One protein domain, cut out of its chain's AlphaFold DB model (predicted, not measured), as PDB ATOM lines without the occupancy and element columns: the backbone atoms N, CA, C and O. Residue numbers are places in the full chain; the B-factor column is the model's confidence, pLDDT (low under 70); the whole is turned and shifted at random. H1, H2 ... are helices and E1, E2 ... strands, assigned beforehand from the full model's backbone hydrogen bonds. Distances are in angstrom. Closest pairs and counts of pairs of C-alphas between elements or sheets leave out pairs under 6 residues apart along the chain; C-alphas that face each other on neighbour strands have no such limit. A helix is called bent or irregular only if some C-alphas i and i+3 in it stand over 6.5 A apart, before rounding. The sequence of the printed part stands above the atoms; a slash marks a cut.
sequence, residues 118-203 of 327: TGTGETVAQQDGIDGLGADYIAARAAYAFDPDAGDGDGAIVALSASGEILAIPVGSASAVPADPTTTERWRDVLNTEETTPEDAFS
ATOM      1  N   THR A 118     -30.557  49.002 -52.012       97.19
ATOM      2  CA  THR A 118     -29.931  50.026 -51.151       97.19
ATOM      3  C   THR A 118     -28.672  50.641 -51.756       97.19
ATOM      4  O   THR A 118     -28.324  51.767 -51.409       97.19
ATOM      5  N   GLY A 119     -27.993  49.945 -52.673       97.19
ATOM      6  CA  GLY A 119     -26.773  50.444 -53.314       97.19
ATOM      7  C   GLY A 119     -27.014  51.561 -54.329       97.19
ATOM      8  O   GLY A 119     -26.189  52.466 -54.456       97.19
ATOM      9  N   THR A 120     -28.149  51.530 -55.031       96.81
ATOM     10  CA  THR A 120     -28.430  52.438 -56.158       96.81
ATOM     11  C   THR A 120     -29.720  53.244 -56.004       96.81
ATOM     12  O   THR A 120     -29.914  54.233 -56.725       96.81
ATOM     13  N   GLY A 121     -30.607  52.815 -55.101       96.81
ATOM     14  CA  GLY A 121     -31.965  53.324 -54.942       96.81
ATOM     15  C   GLY A 121     -32.920  52.907 -56.068       96.81
ATOM     16  O   GLY A 121     -34.004  53.480 -56.176       96.81
ATOM     17  N   GLU A 122     -32.531  51.975 -56.946       97.69
ATOM     18  CA  GLU A 122     -33.398  51.486 -58.024       97.69
ATOM     19  C   GLU A 122     -34.507  50.573 -57.491       97.69
ATOM     20  O   GLU A 122     -34.299  49.777 -56.576       97.69
ATOM     21  N   THR A 123     -35.703  50.673 -58.078       97.44
ATOM     22  CA  THR A 123     -36.824  49.788 -57.743       97.44
ATOM     23  C   THR A 123     -36.565  48.386 -58.278       97.44
ATOM     24  O   THR A 123     -36.483  48.192 -59.489       97.44
ATOM     25  N   VAL A 124     -36.522  47.411 -57.375       98.06
ATOM     26  CA  VAL A 124     -36.357  45.988 -57.702       98.06
ATOM     27  C   VAL A 124     -37.715  45.330 -57.920       98.06
ATOM     28  O   VAL A 124     -37.902  44.600 -58.891       98.06
ATOM     29  N   ALA A 125     -38.680  45.624 -57.047       97.94
ATOM     30  CA  ALA A 125     -40.051  45.137 -57.142       97.94
ATOM     31  C   ALA A 125     -41.024  46.157 -56.539       97.94
ATOM     32  O   ALA A 125     -40.659  46.969 -55.689       97.94
ATOM     33  N   GLN A 126     -42.277  46.137 -56.982       96.44
ATOM     34  CA  GLN A 126     -43.344  46.964 -56.418       96.44
ATOM     35  C   GLN A 126     -44.702  46.339 -56.722       96.44
ATOM     36  O   GLN A 126     -44.854  45.745 -57.788       96.44
ATOM     37  N   GLN A 127     -45.684  46.549 -55.844       93.62
ATOM     38  CA  GLN A 127     -47.087  46.193 -56.093       93.62
ATOM     39  C   GLN A 127     -47.243  44.736 -56.577       93.62
ATOM     40  O   GLN A 127     -46.754  43.811 -55.929       93.62
ATOM     41  N   ASP A 128     -47.871  44.539 -57.737       95.19
ATOM     42  CA  ASP A 128     -48.092  43.249 -58.384       95.19
ATOM     43  C   ASP A 128     -46.841  42.612 -58.995       95.19
ATOM     44  O   ASP A 128     -46.858  41.436 -59.355       95.19
ATOM     45  N   GLY A 129     -45.743  43.362 -59.072       97.31
ATOM     46  CA  GLY A 129     -44.427  42.866 -59.452       97.31
ATOM     47  C   GLY A 129     -43.642  42.217 -58.310       97.31
ATOM     48  O   GLY A 129     -42.509  41.805 -58.541       97.31
ATOM     49  N   ILE A 130     -44.182  42.154 -57.087       98.31
ATOM     50  CA  ILE A 130     -43.556  41.420 -55.976       98.31
ATOM     51  C   ILE A 130     -43.952  39.943 -56.073       98.31
ATOM     52  O   ILE A 130     -45.124  39.591 -55.912       98.31
ATOM     53  N   ASP A 131     -42.966  39.073 -56.307       98.12
ATOM     54  CA  ASP A 131     -43.171  37.625 -56.386       98.12
ATOM     55  C   ASP A 131     -43.835  37.100 -55.107       98.12
ATOM     56  O   ASP A 131     -43.414  37.425 -54.001       98.12
ATOM     57  N   GLY A 132     -44.884  36.290 -55.251       97.25
ATOM     58  CA  GLY A 132     -45.663  35.746 -54.133       97.25
ATOM     59  C   GLY A 132     -46.780  36.658 -53.613       97.25
ATOM     60  O   GLY A 132     -47.776  36.135 -53.128       97.25
ATOM     61  N   LEU A 133     -46.672  37.984 -53.774       96.62
ATOM     62  CA  LEU A 133     -47.760  38.927 -53.475       96.62
ATOM     63  C   LEU A 133     -48.650  39.139 -54.708       96.62
ATOM     64  O   LEU A 133     -49.870  39.013 -54.632       96.62
ATOM     65  N   GLY A 134     -48.034  39.399 -55.866       95.69
ATOM     66  CA  GLY A 134     -48.720  39.499 -57.151       95.69
ATOM     67  C   GLY A 134     -49.916  40.460 -57.145       95.69
ATOM     68  O   GLY A 134     -49.961  41.445 -56.411       95.69
ATOM     69  N   ALA A 135     -50.923  40.153 -57.962       96.06
ATOM     70  CA  ALA A 135     -52.132  40.971 -58.091       96.06
ATOM     71  C   ALA A 135     -52.981  41.067 -56.805       96.06
ATOM     72  O   ALA A 135     -53.902  41.880 -56.767       96.06
ATOM     73  N   ASP A 136     -52.663  40.284 -55.768       95.25
ATOM     74  CA  ASP A 136     -53.334  40.325 -54.466       95.25
ATOM     75  C   ASP A 136     -52.724  41.385 -53.526       95.25
ATOM     76  O   ASP A 136     -53.061  41.436 -52.344       95.25
ATOM     77  N   TYR A 137     -51.835  42.256 -54.015       95.69
ATOM     78  CA  TYR A 137     -51.351  43.396 -53.235       95.69
ATOM     79  C   TYR A 137     -52.483  44.377 -52.872       95.69
ATOM     80  O   TYR A 137     -53.454  44.547 -53.613       95.69
ATOM     81  N   ILE A 138     -52.330  45.084 -51.750       93.69
ATOM     82  CA  ILE A 138     -53.245  46.150 -51.333       93.69
ATOM     83  C   ILE A 138     -52.555  47.505 -51.513       93.69
ATOM     84  O   ILE A 138     -51.460  47.742 -51.008       93.69
ATOM     85  N   ALA A 139     -53.206  48.429 -52.221       92.19
ATOM     86  CA  ALA A 139     -52.743  49.809 -52.355       92.19
ATOM     87  C   ALA A 139     -53.090  50.629 -51.098       92.19
ATOM     88  O   ALA A 139     -54.004  51.451 -51.118       92.19
ATOM     89  N   ALA A 140     -52.403  50.345 -49.991       87.38
ATOM     90  CA  ALA A 140     -52.523  51.076 -48.735       87.38
ATOM     91  C   ALA A 140     -51.260  50.897 -47.888       87.38
ATOM     92  O   ALA A 140     -50.754  49.783 -47.764       87.38
ATOM     93  N   ARG A 141     -50.790  51.971 -47.245       86.19
ATOM     94  CA  ARG A 141     -49.620  51.923 -46.354       86.19
ATOM     95  C   ARG A 141     -49.841  50.978 -45.169       86.19
ATOM     96  O   ARG A 141     -48.977  50.160 -44.883       86.19
ATOM     97  N   ALA A 142     -51.030  51.034 -44.566       83.25
ATOM     98  CA  ALA A 142     -51.415  50.228 -43.404       83.25
ATOM     99  C   ALA A 142     -51.518  48.713 -43.673       83.25
ATOM    100  O   ALA A 142     -51.622  47.934 -42.735       83.25
ATOM    101  N   ALA A 143     -51.463  48.272 -44.936       90.19
ATOM    102  CA  ALA A 143     -51.471  46.846 -45.272       90.19
ATOM    103  C   ALA A 143     -50.100  46.170 -45.088       90.19
ATOM    104  O   ALA A 143     -49.982  44.968 -45.325       90.19
ATOM    105  N   TYR A 144     -49.067  46.921 -44.703       92.31
ATOM    106  CA  TYR A 144     -47.698  46.434 -44.578       92.31
ATOM    107  C   TYR A 144     -47.111  46.857 -43.237       92.31
ATOM    108  O   TYR A 144     -47.326  47.991 -42.821       92.31
ATOM    109  N   ALA A 145     -46.342  45.973 -42.599       91.12
ATOM    110  CA  ALA A 145     -45.583  46.271 -41.387       91.12
ATOM    111  C   ALA A 145     -44.245  45.545 -41.323       91.12
ATOM    112  O   ALA A 145     -44.014  44.613 -42.084       91.12
ATOM    113  N   PHE A 146     -43.342  45.997 -40.458       91.75
ATOM    114  CA  PHE A 146     -42.130  45.256 -40.126       91.75
ATOM    115  C   PHE A 146     -42.371  44.460 -38.843       91.75
ATOM    116  O   PHE A 146     -42.855  45.007 -37.856       91.75
ATOM    117  N   ASP A 147     -42.033  43.176 -38.867       90.88
ATOM    118  CA  ASP A 147     -42.026  42.309 -37.697       90.88
ATOM    119  C   ASP A 147     -40.588  41.819 -37.456       90.88
ATOM    120  O   ASP A 147     -40.084  41.017 -38.253       90.88
ATOM    121  N   PRO A 148     -39.914  42.288 -36.388       88.38
ATOM    122  CA  PRO A 148     -38.550  41.867 -36.075       88.38
ATOM    123  C   PRO A 148     -38.462  40.391 -35.667       88.38
ATOM    124  O   PRO A 148     -37.399  39.794 -35.805       88.38
ATOM    125  N   ASP A 149     -39.561  39.790 -35.201       89.88
ATOM    126  CA  ASP A 149     -39.605  38.383 -34.795       89.88
ATOM    127  C   ASP A 149     -40.000  37.448 -35.951       89.88
ATOM    128  O   ASP A 149     -39.963  36.226 -35.791       89.88
ATOM    129  N   ALA A 150     -40.456  37.990 -37.085       89.62
ATOM    130  CA  ALA A 150     -40.924  37.178 -38.201       89.62
ATOM    131  C   ALA A 150     -39.764  36.665 -39.064       89.62
ATOM    132  O   ALA A 150     -38.887  37.418 -39.483       89.62
ATOM    133  N   GLY A 151     -39.830  35.382 -39.427       79.38
ATOM    134  CA  GLY A 151     -38.837  34.728 -40.279       79.38
ATOM    135  C   GLY A 151     -37.577  34.273 -39.532       79.38
ATOM    136  O   GLY A 151     -37.552  34.161 -38.310       79.38
ATOM    137  N   ASP A 152     -36.527  33.963 -40.292       78.00
ATOM    138  CA  ASP A 152     -35.247  33.497 -39.758       78.00
ATOM    139  C   ASP A 152     -34.226  34.655 -39.752       78.00
ATOM    140  O   ASP A 152     -33.590  34.920 -40.773       78.00
ATOM    141  N   GLY A 153     -34.025  35.334 -38.615       83.12
ATOM    142  CA  GLY A 153     -32.941  36.318 -38.449       83.12
ATOM    143  C   GLY A 153     -33.401  37.776 -38.360       83.12
ATOM    144  O   GLY A 153     -33.952  38.165 -37.341       83.12
ATOM    145  N   ASP A 154     -33.124  38.579 -39.394       87.31
ATOM    146  CA  ASP A 154     -33.224  40.057 -39.404       87.31
ATOM    147  C   ASP A 154     -34.673  40.613 -39.476       87.31
ATOM    148  O   ASP A 154     -34.886  41.775 -39.833       87.31
ATOM    149  N   GLY A 155     -35.675  39.787 -39.167       93.19
ATOM    150  CA  GLY A 155     -37.098  40.110 -39.285       93.19
ATOM    151  C   GLY A 155     -37.658  40.010 -40.712       93.19
ATOM    152  O   GLY A 155     -36.980  39.627 -41.676       93.19
ATOM    153  N   ALA A 156     -38.928  40.380 -40.868       96.50
ATOM    154  CA  ALA A 156     -39.621  40.367 -42.154       96.50
ATOM    155  C   ALA A 156     -40.625  41.514 -42.293       96.50
ATOM    156  O   ALA A 156     -41.201  41.992 -41.317       96.50
ATOM    157  N   ILE A 157     -40.892  41.918 -43.536       96.31
ATOM    158  CA  ILE A 157     -42.065  42.733 -43.846       96.31
ATOM    159  C   ILE A 157     -43.282  41.819 -43.894       96.31
ATOM    160  O   ILE A 157     -43.356  40.928 -44.739       96.31
ATOM    161  N   VAL A 158     -44.246  42.045 -43.017       96.56
ATOM    162  CA  VAL A 158     -45.552  41.396 -43.063       96.56
ATOM    163  C   VAL A 158     -46.500  42.187 -43.960       96.56
ATOM    164  O   VAL A 158     -46.468  43.418 -43.988       96.56
ATOM    165  N   ALA A 159     -47.335  41.486 -44.719       95.69
ATOM    166  CA  ALA A 159     -48.267  42.082 -45.665       95.69
ATOM    167  C   ALA A 159     -49.644  41.418 -45.574       95.69
ATOM    168  O   ALA A 159     -49.742  40.189 -45.628       95.69
ATOM    169  N   LEU A 160     -50.702  42.225 -45.503       94.44
ATOM    170  CA  LEU A 160     -52.072  41.781 -45.728       94.44
ATOM    171  C   LEU A 160     -52.351  41.775 -47.234       94.44
ATOM    172  O   LEU A 160     -52.256  42.800 -47.910       94.44
ATOM    173  N   SER A 161     -52.700  40.609 -47.759       95.50
ATOM    174  CA  SER A 161     -53.139  40.455 -49.147       95.50
ATOM    175  C   SER A 161     -54.645  40.694 -49.291       95.50
ATOM    176  O   SER A 161     -55.419  40.544 -48.344       95.50
ATOM    177  N   ALA A 162     -55.094  41.014 -50.505       93.38
ATOM    178  CA  ALA A 162     -56.501  41.233 -50.837       93.38
ATOM    179  C   ALA A 162     -57.381  39.984 -50.623       93.38
ATOM    180  O   ALA A 162     -58.598  40.102 -50.474       93.38
ATOM    181  N   SER A 163     -56.779  38.790 -50.589       93.31
ATOM    182  CA  SER A 163     -57.441  37.525 -50.252       93.31
ATOM    183  C   SER A 163     -57.597  37.306 -48.738       93.31
ATOM    184  O   SER A 163     -58.301  36.382 -48.322       93.31
ATOM    185  N   GLY A 164     -56.991  38.165 -47.908       93.50
ATOM    186  CA  GLY A 164     -57.008  38.086 -46.447       93.50
ATOM    187  C   GLY A 164     -55.893  37.225 -45.848       93.50
ATOM    188  O   GLY A 164     -55.924  36.927 -44.652       93.50
ATOM    189  N   GLU A 165     -54.918  36.795 -46.652       95.81
ATOM    190  CA  GLU A 165     -53.742  36.065 -46.175       95.81
ATOM    191  C   GLU A 165     -52.672  37.030 -45.653       95.81
ATOM    192  O   GLU A 165     -52.465  38.102 -46.232       95.81
ATOM    193  N   ILE A 166     -51.976  36.620 -44.586       96.19
ATOM    194  CA  ILE A 166     -50.774  37.298 -44.097       96.19
ATOM    195  C   ILE A 166     -49.561  36.654 -44.759       96.19
ATOM    196  O   ILE A 166     -49.308  35.455 -44.616       96.19
ATOM    197  N   LEU A 167     -48.824  37.469 -45.497       97.75
ATOM    198  CA  LEU A 167     -47.578  37.097 -46.145       97.75
ATOM    199  C   LEU A 167     -46.404  37.726 -45.394       97.75
ATOM    200  O   LEU A 167     -46.559  38.749 -44.733       97.75
ATOM    201  N   ALA A 168     -45.230  37.121 -45.521       97.62
ATOM    202  CA  ALA A 168     -43.966  37.623 -45.013       97.62
ATOM    203  C   ALA A 168     -42.965  37.760 -46.166       97.62
ATOM    204  O   ALA A 168     -42.832  36.869 -47.005       97.62
ATOM    205  N   ILE A 169     -42.240  38.870 -46.196       98.00
ATOM    206  CA  ILE A 169     -41.110  39.130 -47.086       98.00
ATOM    207  C   ILE A 169     -39.887  39.266 -46.176       98.00
ATOM    208  O   ILE A 169     -39.726  40.318 -45.552       98.00
ATOM    209  N   PRO A 170     -39.049  38.223 -46.041       97.38
ATOM    210  CA  PRO A 170     -37.855  38.293 -45.204       97.38
ATOM    211  C   PRO A 170     -36.975  39.486 -45.585       97.38
ATOM    212  O   PRO A 170     -36.798  39.763 -46.777       97.38
ATOM    213  N   VAL A 171     -36.403  40.177 -44.597       95.88
ATOM    214  CA  VAL A 171     -35.424  41.236 -44.870       95.88
ATOM    215  C   VAL A 171     -34.241  40.632 -45.636       95.88
ATOM    216  O   VAL A 171     -33.719  39.579 -45.282       95.88
ATOM    217  N   GLY A 172     -33.848  41.264 -46.744       96.44
ATOM    218  CA  GLY A 172     -32.888  40.690 -47.693       96.44
ATOM    219  C   GLY A 172     -33.515  39.902 -48.856       96.44
ATOM    220  O   GLY A 172     -32.785  39.375 -49.692       96.44
ATOM    221  N   SER A 173     -34.847  39.825 -48.942       97.00
ATOM    222  CA  SER A 173     -35.592  39.187 -50.037       97.00
ATOM    223  C   SER A 173     -36.477  40.181 -50.796       97.00
ATOM    224  O   SER A 173     -36.936  41.176 -50.241       97.00
ATOM    225  N   ALA A 174     -36.775  39.880 -52.062       97.56
ATOM    226  CA  ALA A 174     -37.773  40.591 -52.870       97.56
ATOM    227  C   ALA A 174     -39.040  39.751 -53.135       97.56
ATOM    228  O   ALA A 174     -39.879  40.134 -53.950       97.56
ATOM    229  N   SER A 175     -39.174  38.602 -52.463       98.00
ATOM    230  CA  SER A 175     -40.287  37.665 -52.635       98.00
ATOM    231  C   SER A 175     -41.049  37.467 -51.329       98.00
ATOM    232  O   SER A 175     -40.445  37.270 -50.273       98.00
ATOM    233  N   ALA A 176     -42.373  37.473 -51.436       97.81
ATOM    234  CA  ALA A 176     -43.305  37.153 -50.372       97.81
ATOM    235  C   ALA A 176     -43.561  35.642 -50.301       97.81
ATOM    236  O   ALA A 176     -43.651  34.949 -51.317       97.81
ATOM    237  N   VAL A 177     -43.721  35.139 -49.086       97.50
ATOM    238  CA  VAL A 177     -44.143  33.769 -48.784       97.50
ATOM    239  C   VAL A 177     -45.259  33.807 -47.740       97.50
ATOM    240  O   VAL A 177     -45.373  34.802 -47.028       97.50
ATOM    241  N   PRO A 178     -46.094  32.763 -47.608       97.62
ATOM    242  CA  PRO A 178     -47.029  32.682 -46.491       97.62
ATOM    243  C   PRO A 178     -46.296  32.829 -45.155       97.62
ATOM    244  O   PRO A 178     -45.280  32.161 -44.940       97.62
ATOM    245  N   ALA A 179     -46.796  33.699 -44.276       96.69
ATOM    246  CA  ALA A 179     -46.244  33.844 -42.936       96.69
ATOM    247  C   ALA A 179     -46.491  32.569 -42.111       96.69
ATOM    248  O   ALA A 179     -47.436  31.812 -42.364       96.69
ATOM    249  N   ASP A 180     -45.657  32.321 -41.101       96.00
ATOM    250  CA  ASP A 180     -45.911  31.228 -40.169       96.00
ATOM    251  C   ASP A 180     -47.186  31.494 -39.333       96.00
ATOM    252  O   ASP A 180     -47.699  32.622 -39.293       96.00
ATOM    253  N   PRO A 181     -47.750  30.463 -38.673       96.00
ATOM    254  CA  PRO A 181     -48.986  30.621 -37.912       96.00
ATOM    255  C   PRO A 181     -48.909  31.667 -36.794       96.00
ATOM    256  O   PRO A 181     -49.902  32.348 -36.555       96.00
ATOM    257  N   THR A 182     -47.758  31.821 -36.133       93.88
ATOM    258  CA  THR A 182     -47.589  32.760 -35.018       93.88
ATOM    259  C   THR A 182     -47.602  34.202 -35.518       93.88
ATOM    260  O   THR A 182     -48.379  35.009 -35.005       93.88
ATOM    261  N   THR A 183     -46.836  34.516 -36.564       93.25
ATOM    262  CA  THR A 183     -46.879  35.836 -37.215       93.25
ATOM    263  C   THR A 183     -48.262  36.117 -37.806       93.25
ATOM    264  O   THR A 183     -48.802  37.211 -37.638       93.25
ATOM    265  N   THR A 184     -48.894  35.123 -38.433       95.12
ATOM    266  CA  THR A 184     -50.244  35.271 -38.996       95.12
ATOM    267  C   THR A 184     -51.277  35.631 -37.927       95.12
ATOM    268  O   THR A 184     -52.078  36.539 -38.134       95.12
ATOM    269  N   GLU A 185     -51.297  34.922 -36.796       92.44
ATOM    270  CA  GLU A 185     -52.235  35.195 -35.699       92.44
ATOM    271  C   GLU A 185     -52.015  36.579 -35.089       92.44
ATOM    272  O   GLU A 185     -52.989  37.280 -34.826       92.44
ATOM    273  N   ARG A 186     -50.753  36.990 -34.921       87.94
ATOM    274  CA  ARG A 186     -50.384  38.303 -34.380       87.94
ATOM    275  C   ARG A 186     -50.859  39.454 -35.269       87.94
ATOM    276  O   ARG A 186     -51.426  40.417 -34.763       87.94
ATOM    277  N   TRP A 187     -50.631  39.364 -36.579       90.12
ATOM    278  CA  TRP A 187     -50.825  40.495 -37.495       90.12
ATOM    279  C   TRP A 187     -52.179  40.548 -38.183       90.12
ATOM    280  O   TRP A 187     -52.540  41.600 -38.713       90.12
ATOM    281  N   ARG A 188     -52.947  39.450 -38.175       86.12
ATOM    282  CA  ARG A 188     -54.246  39.396 -38.860       86.12
ATOM    283  C   ARG A 188     -55.182  40.522 -38.436       86.12
ATOM    284  O   ARG A 188     -55.830  41.094 -39.301       86.12
ATOM    285  N   ASP A 189     -55.251  40.833 -37.146       80.50
ATOM    286  CA  ASP A 189     -56.145  41.885 -36.657       80.50
ATOM    287  C   ASP A 189     -55.503  43.276 -36.776       80.50
ATOM    288  O   ASP A 189     -56.194  44.230 -37.110       80.50
ATOM    289  N   VAL A 190     -54.180  43.380 -36.601       83.50
ATOM    290  CA  VAL A 190     -53.428  44.651 -36.639       83.50
ATOM    291  C   VAL A 190     -53.430  45.297 -38.029       83.50
ATOM    292  O   VAL A 190     -53.603  46.509 -38.149       83.50
ATOM    293  N   LEU A 191     -53.250  44.502 -39.091       82.00
ATOM    294  CA  LEU A 191     -53.232  45.012 -40.472       82.00
ATOM    295  C   LEU A 191     -54.634  45.159 -41.079       82.00
ATOM    296  O   LEU A 191     -54.783  45.722 -42.160       82.00
ATOM    297  N   ASN A 192     -55.661  44.619 -40.419       73.69
ATOM    298  CA  ASN A 192     -57.034  44.588 -40.925       73.69
ATOM    299  C   ASN A 192     -57.933  45.659 -40.281       73.69
ATOM    300  O   ASN A 192     -59.123  45.743 -40.592       73.69
ATOM    301  N   THR A 193     -57.400  46.483 -39.378       61.50
ATOM    302  CA  THR A 193     -58.121  47.622 -38.809       61.50
ATOM    303  C   THR A 193     -58.023  48.843 -39.725       61.50
ATOM    304  O   THR A 193     -56.934  49.303 -40.044       61.50
ATOM    305  N   GLU A 194     -59.172  49.421 -40.104       52.47
ATOM    306  CA  GLU A 194     -59.245  50.716 -40.817       52.47
ATOM    307  C   GLU A 194     -58.649  51.881 -39.995       52.47
ATOM    308  O   GLU A 194     -58.431  52.967 -40.531       52.47
ATOM    309  N   GLU A 195     -58.411  51.660 -38.696       39.38
ATOM    310  CA  GLU A 195     -57.975  52.658 -37.715       39.38
ATOM    311  C   GLU A 195     -56.483  52.612 -37.368       39.38
ATOM    312  O   GLU A 195     -56.030  53.523 -36.681       39.38
ATOM    313  N   THR A 196     -55.698  51.625 -37.823       45.28
ATOM    314  CA  THR A 196     -54.241  51.698 -37.632       45.28
ATOM    315  C   THR A 196     -53.718  52.764 -38.575       45.28
ATOM    316  O   THR A 196     -53.517  52.530 -39.772       45.28
ATOM    317  N   THR A 197     -53.505  53.972 -38.055       43.19
ATOM    318  CA  THR A 197     -52.626  54.884 -38.766       43.19
ATOM    319  C   THR A 197     -51.261  54.191 -38.852       43.19
ATOM    320  O   THR A 197     -50.863  53.491 -37.916       43.19
ATOM    321  N   PRO A 198     -50.527  54.315 -39.967       40.88
ATOM    322  CA  PRO A 198     -49.146  53.850 -40.018       40.88
ATOM    323  C   PRO A 198     -48.306  54.421 -38.859       40.88
ATOM    324  O   PRO A 198     -47.376  53.792 -38.393       40.88
ATOM    325  N   GLU A 199     -48.670  55.566 -38.290       39.88
ATOM    326  CA  GLU A 199     -47.999  56.062 -37.088       39.88
ATOM    327  C   GLU A 199     -48.233  55.155 -35.861       39.88
ATOM    328  O   GLU A 199     -47.291  54.930 -35.115       39.88
ATOM    329  N   ASP A 200     -49.405  54.537 -35.686       36.75
ATOM    330  CA  ASP A 200     -49.711  53.671 -34.531       36.75
ATOM    331  C   ASP A 200     -49.101  52.259 -34.628       36.75
ATOM    332  O   ASP A 200     -48.767  51.655 -33.612       36.75
ATOM    333  N   ALA A 201     -48.945  51.712 -35.840       36.66
ATOM    334  CA  ALA A 201     -48.348  50.382 -36.046       36.66
ATOM    335  C   ALA A 201     -46.806  50.398 -36.033       36.66
ATOM    336  O   ALA A 201     -46.182  49.351 -35.862       36.66
ATOM    337  N   PHE A 202     -46.207  51.578 -36.227       40.19
ATOM    338  CA  PHE A 202     -44.760  51.785 -36.360       40.19
ATOM    339  C   PHE A 202     -44.190  52.801 -35.377       40.19
ATOM    340  O   PHE A 202     -42.992  53.082 -35.395       40.19
ATOM    341  N   SER A 203     -45.027  53.329 -34.493       39.31
ATOM    342  CA  SER A 203     -44.589  53.981 -33.278       39.31
ATOM    343  C   SER A 203     -43.836  52.943 -32.434       39.31
ATOM    344  O   SER A 203     -44.376  52.372 -31.493       39.31
TER     345      SER A 203
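This is residues 118 to 203 of the 327 residues of an uncharacterized protein of Nocardiopsis composta (UniProt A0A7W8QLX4). With little regular structure, a small antiparallel sheet, E2 E3 E4, has helix H1 over one face, and residues 118 to 123 stick out. The 86 printed residues run E1, E2, E3, E4, H1, H2, mixed in class; E2 E3 E4 is a meander, each strand the antiparallel neighbour of the one before. It is compact, radius of gyration of the C-alphas 12.4 A, spanning 34 by 27 by 25 A.

E1, residues 123 to 126, pairs with no named strand. E2, residues 144 to 147, and E3, residues 156 to 160, form a hairpin; N 145 and O 158, 2.9 A apart, are within hydrogen-bond range. E3 and E4, residues 166 to 170, form another; N 157 and O 169 are 2.8 A apart. H1, residues 181 to 190, is on the sheet at a height of 8.8 A, closest to E4 at C-alphas 166 and 184, 5.5 A. H1 is irregular, C-alphas 186 and 189 being 7.2 A apart, with 4 of 6 O i to N i+4 pairs within range. H2, residues 198 to 202, with every such pair within range, only grazes the sheet.

E1 begins at C-alpha 123 (-36.824, 49.788, -57.743). E3 and E4 each measure 13.0 A, H1 14.8 A. H2 ends at C-alpha 202 (-44.760, 51.785, -36.360).

The printed part has no cut. The link E1 to E2 is long. Residues 193 to 203 have pLDDT under 70.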